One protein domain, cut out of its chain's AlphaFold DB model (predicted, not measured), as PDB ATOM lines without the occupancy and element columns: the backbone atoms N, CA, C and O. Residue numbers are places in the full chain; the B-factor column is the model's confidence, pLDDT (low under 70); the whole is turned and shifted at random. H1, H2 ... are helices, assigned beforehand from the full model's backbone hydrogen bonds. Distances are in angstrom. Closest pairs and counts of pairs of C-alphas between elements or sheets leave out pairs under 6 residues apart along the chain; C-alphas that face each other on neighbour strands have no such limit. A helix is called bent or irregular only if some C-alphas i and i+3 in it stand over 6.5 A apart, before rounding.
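What this domain is: This is residues 2 to 89 of the 91 residues of an uncharacterized protein of Thermomonas carbonis (UniProt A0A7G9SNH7). Three helices make a flat zigzag: the chain runs out along H1, folds back along the short H2 and runs out again along the very long H3, with H2 in the middle, side by side with H1 on one flank and with the first part of H3 on the other. The two ends stick out beyond this body in opposite directions, residues 2 to 9 of H1 at one end and residues 67 to 89, nearly all in H3, as a longer arm at the other. The printed part has 88 residues with three named helices, in the order H1, H2, H3, and no named strand; the class is all helix. The whole is extended, with a radius of gyration of the C-alphas of 20.1 A, and it spans 78 by 27 by 8 A.

How they stand to each other: H1, residues 2 to 26, touches H2, residues 30 to 44, with residues 13 to 24 of H1 alone. Their closest C-alphas are those of Pro 17 and Ala 35, 4.4 A apart. The two run opposite ways at a shallow tilt of 23 degrees and form a helical hairpin. H2 also touches H3, residues 48 to 88, which meets it with residues 50 to 66 alone. Here the closest C-alphas are those of Ala 44 and Gly 51, 3.9 A apart. H2 and H3 run opposite ways at a shallow tilt of 13 degrees and form a second helical hairpin. H1 and H3 are apart. Of the O i to N i+4 pairs, 18 of 21 are within hydrogen-bond range in H1, 10 of 11 in H2 and 36 of 37 in H3.

Where its parts are: H1 begins at Gln 2, with its C-alpha at (13.547, -23.243, -42.257), and ends at Val 26, 37.2 A away from C-alpha to C-alpha. It is neither bent nor irregular, but only just: C-alphas 13 and 16 are 6.1 A apart. H2 runs from Leu 30, with its C-alpha at (19.508, 13.514, -38.945), to Ala 44, over 21.6 A. H3, the longest helix with 41 residues, runs from Lys 48 to Leu 88, whose C-alpha is at (25.480, 51.423, -30.257), over 60.3 A.

The domain as a whole: The two C-alphas farthest apart are those of Gln 2 and Gly 89, 78.2 A. Without the stretches that stand free, the body has 57 residues and spans 31 by 25 by 8 A. Both links, H1 to H2 and H2 to H3, are tight, with 3 residues each. The printed part has no cut. The mean pLDDT of the printed part is 82.5, and it is under 70 in residues 2 to 13 and 86 to 89 of this predicted model.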
ATOM      1  N   GLN A   2      12.638 -24.328 -41.826       49.88
ATOM      2  CA  GLN A   2      13.547 -23.243 -42.257       49.88
ATOM      3  C   GLN A   2      12.873 -21.959 -42.802       49.88
ATOM      4  O   GLN A   2      13.429 -20.871 -42.685       49.88
ATOM      5  N   LEU A   3      11.650 -22.041 -43.346       53.78
ATOM      6  CA  LEU A   3      10.956 -20.869 -43.914       53.78
ATOM      7  C   LEU A   3      10.500 -19.831 -42.871       53.78
ATOM      8  O   LEU A   3      10.431 -18.642 -43.179       53.78
ATOM      9  N   LYS A   4      10.203 -20.247 -41.630       45.06
ATOM     10  CA  LYS A   4       9.787 -19.318 -40.562       45.06
ATOM     11  C   LYS A   4      10.962 -18.486 -40.042       45.06
ATOM     12  O   LYS A   4      10.799 -17.289 -39.827       45.06
ATOM     13  N   ALA A   5      12.143 -19.095 -39.915       49.25
ATOM     14  CA  ALA A   5      13.357 -18.409 -39.474       49.25
ATOM     15  C   ALA A   5      13.832 -17.354 -40.492       49.25
ATOM     16  O   ALA A   5      14.175 -16.241 -40.105       49.25
ATOM     17  N   PHE A   6      13.756 -17.658 -41.793       47.22
ATOM     18  CA  PHE A   6      14.110 -16.718 -42.865       47.22
ATOM     19  C   PHE A   6      13.149 -15.516 -42.969       47.22
ATOM     20  O   PHE A   6      13.557 -14.401 -43.282       47.22
ATOM     21  N   LYS A   7      11.856 -15.710 -42.676       51.19
ATOM     22  CA  LYS A   7      10.876 -14.610 -42.653       51.19
ATOM     23  C   LYS A   7      11.037 -13.722 -41.412       51.19
ATOM     24  O   LYS A   7      10.880 -12.507 -41.508       51.19
ATOM     25  N   ALA A   8      11.386 -14.318 -40.269       52.06
ATOM     26  CA  ALA A   8      11.641 -13.599 -39.022       52.06
ATOM     27  C   ALA A   8      12.910 -12.729 -39.084       52.06
ATOM     28  O   ALA A   8      12.899 -11.605 -38.586       52.06
ATOM     29  N   SER A   9      13.976 -13.192 -39.748       56.62
ATOM     30  CA  SER A   9      15.210 -12.408 -39.914       56.62
ATOM     31  C   SER A   9      15.012 -11.170 -40.794       56.62
ATOM     32  O   SER A   9      15.547 -10.108 -40.483       56.62
ATOM     33  N   ASN A  10      14.185 -11.260 -41.840       60.69
ATOM     34  CA  ASN A  10      13.846 -10.107 -42.678       60.69
ATOM     35  C   ASN A  10      12.951  -9.085 -41.958       60.69
ATOM     36  O   ASN A  10      13.135  -7.883 -42.150       60.69
ATOM     37  N   ALA A  11      12.026  -9.539 -41.106       61.66
ATOM     38  CA  ALA A  11      11.218  -8.651 -40.267       61.66
ATOM     39  C   ALA A  11      12.076  -7.925 -39.212       61.66
ATOM     40  O   ALA A  11      11.925  -6.722 -39.010       61.66
ATOM     41  N   ALA A  12      13.034  -8.630 -38.601       65.06
ATOM     42  CA  ALA A  12      14.005  -8.039 -37.680       65.06
ATOM     43  C   ALA A  12      14.943  -7.037 -38.372       65.06
ATOM     44  O   ALA A  12      15.297  -6.013 -37.794       65.06
ATOM     45  N   ALA A  13      15.312  -7.289 -39.627       67.94
ATOM     46  CA  ALA A  13      16.151  -6.376 -40.394       67.94
ATOM     47  C   ALA A  13      15.424  -5.061 -40.748       67.94
ATOM     48  O   ALA A  13      16.054  -4.010 -40.767       67.94
ATOM     49  N   ALA A  14      14.097  -5.095 -40.930       73.88
ATOM     50  CA  ALA A  14      13.281  -3.900 -41.169       73.88
ATOM     51  C   ALA A  14      12.996  -3.068 -39.900       73.88
ATOM     52  O   ALA A  14      12.696  -1.878 -40.003       73.88
ATOM     53  N   LEU A  15      13.128  -3.653 -38.704       83.12
ATOM     54  CA  LEU A  15      12.917  -2.949 -37.431       83.12
ATOM     55  C   LEU A  15      13.928  -1.817 -37.209       83.12
ATOM     56  O   LEU A  15      13.559  -0.748 -36.729       83.12
ATOM     57  N   LEU A  16      15.188  -2.029 -37.592       84.50
ATOM     58  CA  LEU A  16      16.252  -1.043 -37.415       84.50
ATOM     59  C   LEU A  16      16.023   0.255 -38.222       84.50
ATOM     60  O   LEU A  16      16.012   1.325 -37.613       84.50
ATOM     61  N   PRO A  17      15.802   0.223 -39.555       82.56
ATOM     62  CA  PRO A  17      15.500   1.438 -40.306       82.56
ATOM     63  C   PRO A  17      14.190   2.085 -39.839       82.56
ATOM     64  O   PRO A  17      14.104   3.309 -39.808       82.56
ATOM     65  N   MET A  18      13.199   1.301 -39.404       86.88
ATOM     66  CA  MET A  18      11.941   1.834 -38.874       86.88
ATOM     67  C   MET A  18      12.135   2.589 -37.550       86.88
ATOM     68  O   MET A  18      11.571   3.668 -37.374       86.88
ATOM     69  N   ALA A  19      12.992   2.091 -36.654       87.56
ATOM     70  CA  ALA A  19      13.373   2.802 -35.435       87.56
ATOM     71  C   ALA A  19      14.073   4.136 -35.746       87.56
ATOM     72  O   ALA A  19      13.774   5.148 -35.113       87.56
ATOM     73  N   PHE A  20      14.946   4.167 -36.759       89.50
ATOM     74  CA  PHE A  20      15.591   5.405 -37.205       89.50
ATOM     75  C   PHE A  20      14.613   6.404 -37.834       89.50
ATOM     76  O   PHE A  20      14.751   7.602 -37.610       89.50
ATOM     77  N   VAL A  21      13.594   5.940 -38.563       88.31
ATOM     78  CA  VAL A  21      12.515   6.806 -39.072       88.31
ATOM     79  C   VAL A  21      11.735   7.432 -37.918       88.31
ATOM     80  O   VAL A  21      11.520   8.642 -37.912       88.31
ATOM     81  N   LEU A  22      11.354   6.640 -36.912       90.94
ATOM     82  CA  LEU A  22      10.650   7.148 -35.730       90.94
ATOM     83  C   LEU A  22      11.511   8.149 -34.945       90.94
ATOM     84  O   LEU A  22      11.027   9.218 -34.581       90.94
ATOM     85  N   ALA A  23      12.800   7.860 -34.757       87.56
ATOM     86  CA  ALA A  23      13.748   8.804 -34.163       87.56
ATOM     87  C   ALA A  23      13.914  10.079 -35.014       87.56
ATOM     88  O   ALA A  23      14.070  11.168 -34.466       87.56
ATOM     89  N   GLY A  24      13.819   9.955 -36.341       86.94
ATOM     90  CA  GLY A  24      13.814  11.061 -37.300       86.94
ATOM     91  C   GLY A  24      12.695  12.064 -37.054       86.94
ATOM     92  O   GLY A  24      12.912  13.273 -37.078       86.94
ATOM     93  N   ILE A  25      11.504  11.536 -36.775       87.50
ATOM     94  CA  ILE A  25      10.293  12.315 -36.505       87.50
ATOM     95  C   ILE A  25      10.343  12.940 -35.106       87.50
ATOM     96  O   ILE A  25       9.979  14.102 -34.942       87.50
ATOM     97  N   VAL A  26      10.767  12.172 -34.100       91.69
ATOM     98  CA  VAL A  26      10.644  12.565 -32.686       91.69
ATOM     99  C   VAL A  26      11.820  13.413 -32.197       91.69
ATOM    100  O   VAL A  26      11.617  14.325 -31.404       91.69
ATOM    101  N   LEU A  27      13.047  13.105 -32.625       89.62
ATOM    102  CA  LEU A  27      14.267  13.674 -32.042       89.62
ATOM    103  C   LEU A  27      14.984  14.621 -32.999       89.62
ATOM    104  O   LEU A  27      15.301  15.751 -32.633       89.62
ATOM    105  N   SER A  28      15.311  14.151 -34.203       87.19
ATOM    106  CA  SER A  28      16.095  14.941 -35.151       87.19
ATOM    107  C   SER A  28      16.013  14.382 -36.567       87.19
ATOM    108  O   SER A  28      16.239  13.183 -36.741       87.19
ATOM    109  N   PRO A  29      15.860  15.232 -37.599       87.62
ATOM    110  CA  PRO A  29      15.847  14.783 -38.988       87.62
ATOM    111  C   PRO A  29      17.120  14.022 -39.393       87.62
ATOM    112  O   PRO A  29      17.079  13.202 -40.304       87.62
ATOM    113  N   LEU A  30      18.246  14.225 -38.694       88.62
ATOM    114  CA  LEU A  30      19.508  13.514 -38.945       88.62
ATOM    115  C   LEU A  30      19.360  11.984 -38.890       88.62
ATOM    116  O   LEU A  30      20.052  11.279 -39.623       88.62
ATOM    117  N   PHE A  31      18.430  11.458 -38.088       89.56
ATOM    118  CA  PHE A  31      18.205  10.014 -38.001       89.56
ATOM    119  C   PHE A  31      17.614   9.412 -39.285       89.56
ATOM    120  O   PHE A  31      17.818   8.223 -39.538       89.56
ATOM    121  N   PHE A  32      16.980  10.204 -40.158       87.50
ATOM    122  CA  PHE A  32      16.560   9.709 -41.472       87.50
ATOM    123  C   PHE A  32      17.754   9.300 -42.339       87.50
ATOM    124  O   PHE A  32      17.659   8.314 -43.067       87.50
ATOM    125  N   ALA A  33      18.908   9.969 -42.218       89.94
ATOM    126  CA  ALA A  33      20.121   9.545 -42.920       89.94
ATOM    127  C   ALA A  33      20.566   8.140 -42.485       89.94
ATOM    128  O   ALA A  33      20.898   7.301 -43.324       89.94
ATOM    129  N   CYS A  34      20.506   7.851 -41.182       89.81
ATOM    130  CA  CYS A  34      20.790   6.520 -40.645       89.81
ATOM    131  C   CYS A  34      19.781   5.478 -41.146       89.81
ATOM    132  O   CYS A  34      20.178   4.357 -41.466       89.81
ATOM    133  N   ALA A  35      18.500   5.848 -41.281       90.00
ATOM    134  CA  ALA A  35      17.483   4.980 -41.872       90.00
ATOM    135  C   ALA A  35      17.813   4.632 -43.332       90.00
ATOM    136  O   ALA A  35      17.785   3.456 -43.696       90.00
ATOM    137  N   PHE A  36      18.193   5.621 -44.150       90.25
ATOM    138  CA  PHE A  36      18.606   5.400 -45.540       90.25
ATOM    139  C   PHE A  36      19.857   4.525 -45.646       90.25
ATOM    140  O   PHE A  36      19.895   3.623 -46.477       90.25
ATOM    141  N   LEU A  37      20.855   4.725 -44.783       90.75
ATOM    142  CA  LEU A  37      22.060   3.891 -44.762       90.75
ATOM    143  C   LEU A  37      21.753   2.445 -44.357       90.75
ATOM    144  O   LEU A  37      22.210   1.514 -45.021       90.75
ATOM    145  N   ALA A  38      20.943   2.241 -43.315       89.62
ATOM    146  CA  ALA A  38      20.529   0.909 -42.877       89.62
ATOM    147  C   ALA A  38      19.707   0.190 -43.960       89.62
ATOM    148  O   ALA A  38      19.950  -0.982 -44.258       89.62
ATOM    149  N   PHE A  39      18.778   0.905 -44.599       89.06
ATOM    150  CA  PHE A  39      17.952   0.370 -45.679       89.06
ATOM    151  C   PHE A  39      18.777   0.073 -46.942       89.06
ATOM    152  O   PHE A  39      18.651  -1.000 -47.532       89.06
ATOM    153  N   GLY A  40      19.693   0.969 -47.314       88.38
ATOM    154  CA  GLY A  40      20.625   0.785 -48.426       88.38
ATOM    155  C   GLY A  40      21.563  -0.402 -48.212       88.38
ATOM    156  O   GLY A  40      21.726  -1.219 -49.116       88.38
ATOM    157  N   ALA A  41      22.097  -0.579 -46.999       88.38
ATOM    158  CA  ALA A  41      22.911  -1.743 -46.638       88.38
ATOM    159  C   ALA A  41      22.125  -3.061 -46.745       88.38
ATOM    160  O   ALA A  41      22.685  -4.092 -47.122       88.38
ATOM    161  N   GLN A  42      20.822  -3.039 -46.454       88.19
ATOM    162  CA  GLN A  42      19.961  -4.206 -46.615       88.19
ATOM    163  C   GLN A  42      19.674  -4.512 -48.088       88.19
ATOM    164  O   GLN A  42      19.786  -5.668 -48.491       88.19
ATOM    165  N   ILE A  43      19.388  -3.495 -48.906       87.44
ATOM    166  CA  ILE A  43      19.208  -3.652 -50.358       87.44
ATOM    167  C   ILE A  43      20.509  -4.110 -51.025       87.44
ATOM    168  O   ILE A  43      20.464  -4.952 -51.919       87.44
ATOM    169  N   ALA A  44      21.670  -3.632 -50.566       89.12
ATOM    170  CA  ALA A  44      22.979  -3.973 -51.126       89.12
ATOM    171  C   ALA A  44      23.296  -5.476 -51.061       89.12
ATOM    172  O   ALA A  44      24.083  -5.967 -51.874       89.12
ATOM    173  N   LYS A  45      22.664  -6.214 -50.135       87.75
ATOM    174  CA  LYS A  45      22.771  -7.679 -50.042       87.75
ATOM    175  C   LYS A  45      22.164  -8.386 -51.257       87.75
ATOM    176  O   LYS A  45      22.634  -9.458 -51.620       87.75
ATOM    177  N   THR A  46      21.151  -7.788 -51.882       88.56
ATOM    178  CA  THR A  46      20.424  -8.355 -53.030       88.56
ATOM    179  C   THR A  46      20.804  -7.664 -54.337       88.56
ATOM    180  O   THR A  46      20.970  -8.313 -55.364       88.56
ATOM    181  N   ASN A  47      20.962  -6.340 -54.308       90.06
ATOM    182  CA  ASN A  47      21.351  -5.520 -55.445       90.06
ATOM    183  C   ASN A  47      22.307  -4.415 -54.978       90.06
ATOM    184  O   ASN A  47      21.889  -3.396 -54.422       90.06
ATOM    185  N   LYS A  48      23.605  -4.615 -55.233       89.50
ATOM    186  CA  LYS A  48      24.665  -3.681 -54.824       89.50
ATOM    187  C   LYS A  48      24.471  -2.278 -55.400       89.50
ATOM    188  O   LYS A  48      24.700  -1.312 -54.684       89.50
ATOM    189  N   GLY A  49      24.029  -2.163 -56.655       93.00
ATOM    190  CA  GLY A  49      23.843  -0.872 -57.324       93.00
ATOM    191  C   GLY A  49      22.741  -0.041 -56.671       93.00
ATOM    192  O   GLY A  49      22.977   1.097 -56.271       93.00
ATOM    193  N   LEU A  50      21.561  -0.638 -56.477       90.44
ATOM    194  CA  LEU A  50      20.456   0.026 -55.781       90.44
ATOM    195  C   LEU A  50      20.798   0.321 -54.317       90.44
ATOM    196  O   LEU A  50      20.495   1.406 -53.829       90.44
ATOM    197  N   GLY A  51      21.464  -0.604 -53.623       89.81
ATOM    198  CA  GLY A  51      21.851  -0.410 -52.225       89.81
ATOM    199  C   GLY A  51      22.840   0.738 -52.029       89.81
ATOM    200  O   GLY A  51      22.647   1.570 -51.143       89.81
ATOM    201  N   LEU A  52      23.854   0.834 -52.897       92.38
ATOM    202  CA  LEU A  52      24.785   1.964 -52.917       92.38
ATOM    203  C   LEU A  52      24.076   3.274 -53.267       92.38
ATOM    204  O   LEU A  52      24.344   4.282 -52.621       92.38
ATOM    205  N   GLY A  53      23.146   3.260 -54.227       94.19
ATOM    206  CA  GLY A  53      22.355   4.440 -54.583       94.19
ATOM    207  C   GLY A  53      21.535   4.976 -53.407       94.19
ATOM    208  O   GLY A  53      21.585   6.167 -53.106       94.19
ATOM    209  N   VAL A  54      20.845   4.093 -52.681       91.88
ATOM    210  CA  VAL A  54      20.072   4.463 -51.482       91.88
ATOM    211  C   VAL A  54      20.989   4.958 -50.358       91.88
ATOM    212  O   VAL A  54      20.679   5.953 -49.705       91.88
ATOM    213  N   GLY A  55      22.142   4.315 -50.150       91.12
ATOM    214  CA  GLY A  55      23.125   4.763 -49.163       91.12
ATOM    215  C   GLY A  55      23.712   6.142 -49.487       91.12
ATOM    216  O   GLY A  55      23.813   6.994 -48.605       91.12
ATOM    217  N   ALA A  56      24.033   6.393 -50.760       93.31
ATOM    218  CA  ALA A  56      24.507   7.690 -51.237       93.31
ATOM    219  C   ALA A  56      23.448   8.784 -51.049       93.31
ATOM    220  O   ALA A  56      23.776   9.879 -50.597       93.31
ATOM    221  N   LEU A  57      22.172   8.477 -51.305       93.81
ATOM    222  CA  LEU A  57      21.065   9.396 -51.039       93.81
ATOM    223  C   LEU A  57      20.989   9.772 -49.549       93.81
ATOM    224  O   LEU A  57      20.819  10.943 -49.215       93.81
ATOM    225  N   GLY A  58      21.179   8.797 -48.653       92.75
ATOM    226  CA  GLY A  58      21.258   9.034 -47.210       92.75
ATOM    227  C   GLY A  58      22.408   9.963 -46.811       92.75
ATOM    228  O   GLY A  58      22.214  10.857 -45.988       92.75
ATOM    229  N   LEU A  59      23.583   9.804 -47.427       93.25
ATOM    230  CA  LEU A  59      24.734  10.694 -47.226       93.25
ATOM    231  C   LEU A  59      24.468  12.121 -47.726       93.25
ATOM    232  O   LEU A  59      24.766  13.082 -47.021       93.25
ATOM    233  N   VAL A  60      23.873  12.268 -48.912       95.00
ATOM    234  CA  VAL A  60      23.493  13.584 -49.453       95.00
ATOM    235  C   VAL A  60      22.477  14.264 -48.538       95.00
ATOM    236  O   VAL A  60      22.633  15.439 -48.205       95.00
ATOM    237  N   TYR A  61      21.472  13.520 -48.070       91.81
ATOM    238  CA  TYR A  61      20.491  14.019 -47.112       91.81
ATOM    239  C   TYR A  61      21.151  14.466 -45.798       91.81
ATOM    240  O   TYR A  61      20.851  15.550 -45.301       91.81
ATOM    241  N   PHE A  62      22.094  13.680 -45.267       92.69
ATOM    242  CA  PHE A  62      22.869  14.055 -44.084       92.69
ATOM    243  C   PHE A  62      23.608  15.380 -44.287       92.69
ATOM    244  O   PHE A  62      23.479  16.276 -43.456       92.69
ATOM    245  N   MET A  63      24.339  15.529 -45.398       92.62
ATOM    246  CA  MET A  63      25.081  16.761 -45.690       92.62
ATOM    247  C   MET A  63      24.153  17.969 -45.827       92.62
ATOM    248  O   MET A  63      24.482  19.038 -45.319       92.62
ATOM    249  N   LEU A  64      22.984  17.801 -46.453       93.19
ATOM    250  CA  LEU A  64      21.989  18.867 -46.581       93.19
ATOM    251  C   LEU A  64      21.420  19.293 -45.226       93.19
ATOM    252  O   LEU A  64      21.419  20.480 -44.914       93.19
ATOM    253  N   VAL A  65      20.955  18.346 -44.409       91.81
ATOM    254  CA  VAL A  65      20.355  18.656 -43.101       91.81
ATOM    255  C   VAL A  65      21.392  19.242 -42.150       91.81
ATOM    256  O   VAL A  65      21.131  20.253 -41.496       91.81
ATOM    257  N   PHE A  66      22.575  18.630 -42.088       90.38
ATOM    258  CA  PHE A  66      23.659  19.107 -41.242       90.38
ATOM    259  C   PHE A  66      24.138  20.492 -41.689       90.38
ATOM    260  O   PHE A  66      24.221  21.402 -40.868       90.38
ATOM    261  N   GLY A  67      24.378  20.676 -42.990       90.19
ATOM    262  CA  GLY A  67      24.807  21.948 -43.570       90.19
ATOM    263  C   GLY A  67      23.773  23.063 -43.416       90.19
ATOM    264  O   GLY A  67      24.130  24.202 -43.129       90.19
ATOM    265  N   TYR A  68      22.482  22.749 -43.536       90.12
ATOM    266  CA  TYR A  68      21.416  23.712 -43.270       90.12
ATOM    267  C   TYR A  68      21.380  24.122 -41.793       90.12
ATOM    268  O   TYR A  68      21.248  25.304 -41.481       90.12
ATOM    269  N   GLY A  69      21.529  23.160 -40.877       88.56
ATOM    270  CA  GLY A  69      21.586  23.422 -39.440       88.56
ATOM    271  C   GLY A  69      22.742  24.347 -39.059       88.56
ATOM    272  O   GLY A  69      22.516  25.355 -38.389       88.56
ATOM    273  N   THR A  70      23.954  24.046 -39.531       87.62
ATOM    274  CA  THR A  70      25.142  24.874 -39.271       87.62
ATOM    275  C   THR A  70      25.033  26.244 -39.935       87.62
ATOM    276  O   THR A  70      25.288  27.253 -39.285       87.62
ATOM    277  N   GLY A  71      24.587  26.312 -41.191       88.94
ATOM    278  CA  GLY A  71      24.395  27.576 -41.906       88.94
ATOM    279  C   GLY A  71      23.377  28.493 -41.225       88.94
ATOM    280  O   GLY A  71      23.622  29.689 -41.082       88.94
ATOM    281  N   LYS A  72      22.263  27.933 -40.734       88.75
ATOM    282  CA  LYS A  72      21.258  28.680 -39.967       88.75
ATOM    283  C   LYS A  72      21.842  29.242 -38.669       88.75
ATOM    284  O   LYS A  72      21.570  30.392 -38.340       88.75
ATOM    285  N   ASP A  73      22.633  28.452 -37.947       86.38
ATOM    286  CA  ASP A  73      23.257  28.887 -36.692       86.38
ATOM    287  C   ASP A  73      24.274  30.018 -36.921       86.38
ATOM    288  O   ASP A  73      24.257  31.035 -36.224       86.38
ATOM    289  N   LEU A  74      25.089  29.907 -37.978       88.62
ATOM    290  CA  LEU A  74      26.001  30.975 -38.395       88.62
ATOM    291  C   LEU A  74      25.242  32.263 -38.745       88.62
ATOM    292  O   LEU A  74      25.608  33.332 -38.258       88.62
ATOM    293  N   ALA A  75      24.163  32.163 -39.527       90.81
ATOM    294  CA  ALA A  75      23.354  33.318 -39.913       90.81
ATOM    295  C   ALA A  75      22.694  34.004 -38.703       90.81
ATOM    296  O   ALA A  75      22.693  35.230 -38.609       90.81
ATOM    297  N   LEU A  76      22.168  33.231 -37.745       90.19
ATOM    298  CA  LEU A  76      21.598  33.779 -36.510       90.19
ATOM    299  C   LEU A  76      22.654  34.508 -35.675       90.19
ATOM    300  O   LEU A  76      22.385  35.591 -35.150       90.19
ATOM    301  N   ARG A  77      23.865  33.950 -35.587       87.19
ATOM    302  CA  ARG A  77      24.973  34.572 -34.860       87.19
ATOM    303  C   ARG A  77      25.431  35.876 -35.509       87.19
ATOM    304  O   ARG A  77      25.701  36.840 -34.795       87.19
ATOM    305  N   ASP A  78      25.507  35.921 -36.834       88.81
ATOM    306  CA  ASP A  78      25.900  37.130 -37.559       88.81
ATOM    307  C   ASP A  78      24.827  38.221 -37.460       88.81
ATOM    308  O   ASP A  78      25.157  39.376 -37.186       88.81
ATOM    309  N   ASN A  79      23.545  37.856 -37.544       86.25
ATOM    310  CA  ASN A  79      22.438  38.789 -37.321       86.25
ATOM    311  C   ASN A  79      22.436  39.353 -35.892       86.25
ATOM    312  O   ASN A  79      22.234  40.552 -35.705       86.25
ATOM    313  N   ALA A  80      22.707  38.522 -34.878       85.81
ATOM    314  CA  ALA A  80      22.810  38.980 -33.493       85.81
ATOM    315  C   ALA A  80      23.958  39.989 -33.309       85.81
ATOM    316  O   ALA A  80      23.782  41.011 -32.647       85.81
ATOM    317  N   ARG A  81      25.113  39.747 -33.946       82.75
ATOM    318  CA  ARG A  81      26.258  40.673 -33.935       82.75
ATOM    319  C   ARG A  81      25.934  42.007 -34.608       82.75
ATOM    320  O   ARG A  81      26.256  43.053 -34.049       82.75
ATOM    321  N   GLN A  82      25.282  41.978 -35.771       80.50
ATOM    322  CA  GLN A  82      24.862  43.190 -36.484       80.50
ATOM    323  C   GLN A  82      23.836  43.995 -35.677       80.50
ATOM    324  O   GLN A  82      23.968  45.212 -35.560       80.50
ATOM    325  N   ALA A  83      22.861  43.323 -35.058       78.25
ATOM    326  CA  ALA A  83      21.861  43.971 -34.215       78.25
ATOM    327  C   ALA A  83      22.495  44.688 -33.010       78.25
ATOM    328  O   ALA A  83      22.127  45.827 -32.727       78.25
ATOM    329  N   SER A  84      23.481  44.069 -32.344       74.25
ATOM    330  CA  SER A  84      24.216  44.692 -31.230       74.25
ATOM    331  C   SER A  84      25.077  45.886 -31.661       74.25
ATOM    332  O   SER A  84      25.223  46.838 -30.903       74.25
ATOM    333  N   GLN A  85      25.643  45.869 -32.871       71.19
ATOM    334  CA  GLN A  85      26.406  47.008 -33.397       71.19
ATOM    335  C   GLN A  85      25.500  48.164 -33.844       71.19
ATOM    336  O   GLN A  85      25.844  49.322 -33.623       71.19
ATOM    337  N   GLY A  86      24.321  47.871 -34.400       61.94
ATOM    338  CA  GLY A  86      23.335  48.890 -34.776       61.94
ATOM    339  C   GLY A  86      22.743  49.651 -33.583       61.94
ATOM    340  O   GLY A  86      22.420  50.830 -33.709       61.94
ATOM    341  N   THR A  87      22.658  49.024 -32.403       57.16
ATOM    342  CA  THR A  87      22.142  49.684 -31.186       57.16
ATOM    343  C   THR A  87      23.140  50.651 -30.540       57.16
ATOM    344  O   THR A  87      22.706  51.596 -29.893       57.16
ATOM    345  N   LEU A  88      24.455  50.473 -30.734       59.88
ATOM    346  CA  LEU A  88      25.480  51.423 -30.257       59.88
ATOM    347  C   LEU A  88      25.748  52.590 -31.227       59.88
ATOM    348  O   LEU A  88      26.466  53.519 -30.868       59.88
ATOM    349  N   GLY A  89      25.206  52.541 -32.447       56.59
ATOM    350  CA  GLY A  89      25.382  53.571 -33.479       56.59
ATOM    351  C   GLY A  89      24.193  54.519 -33.664       56.59
ATOM    352  O   GLY A  89      24.208  55.312 -34.601       56.59
TER     353      GLY A  89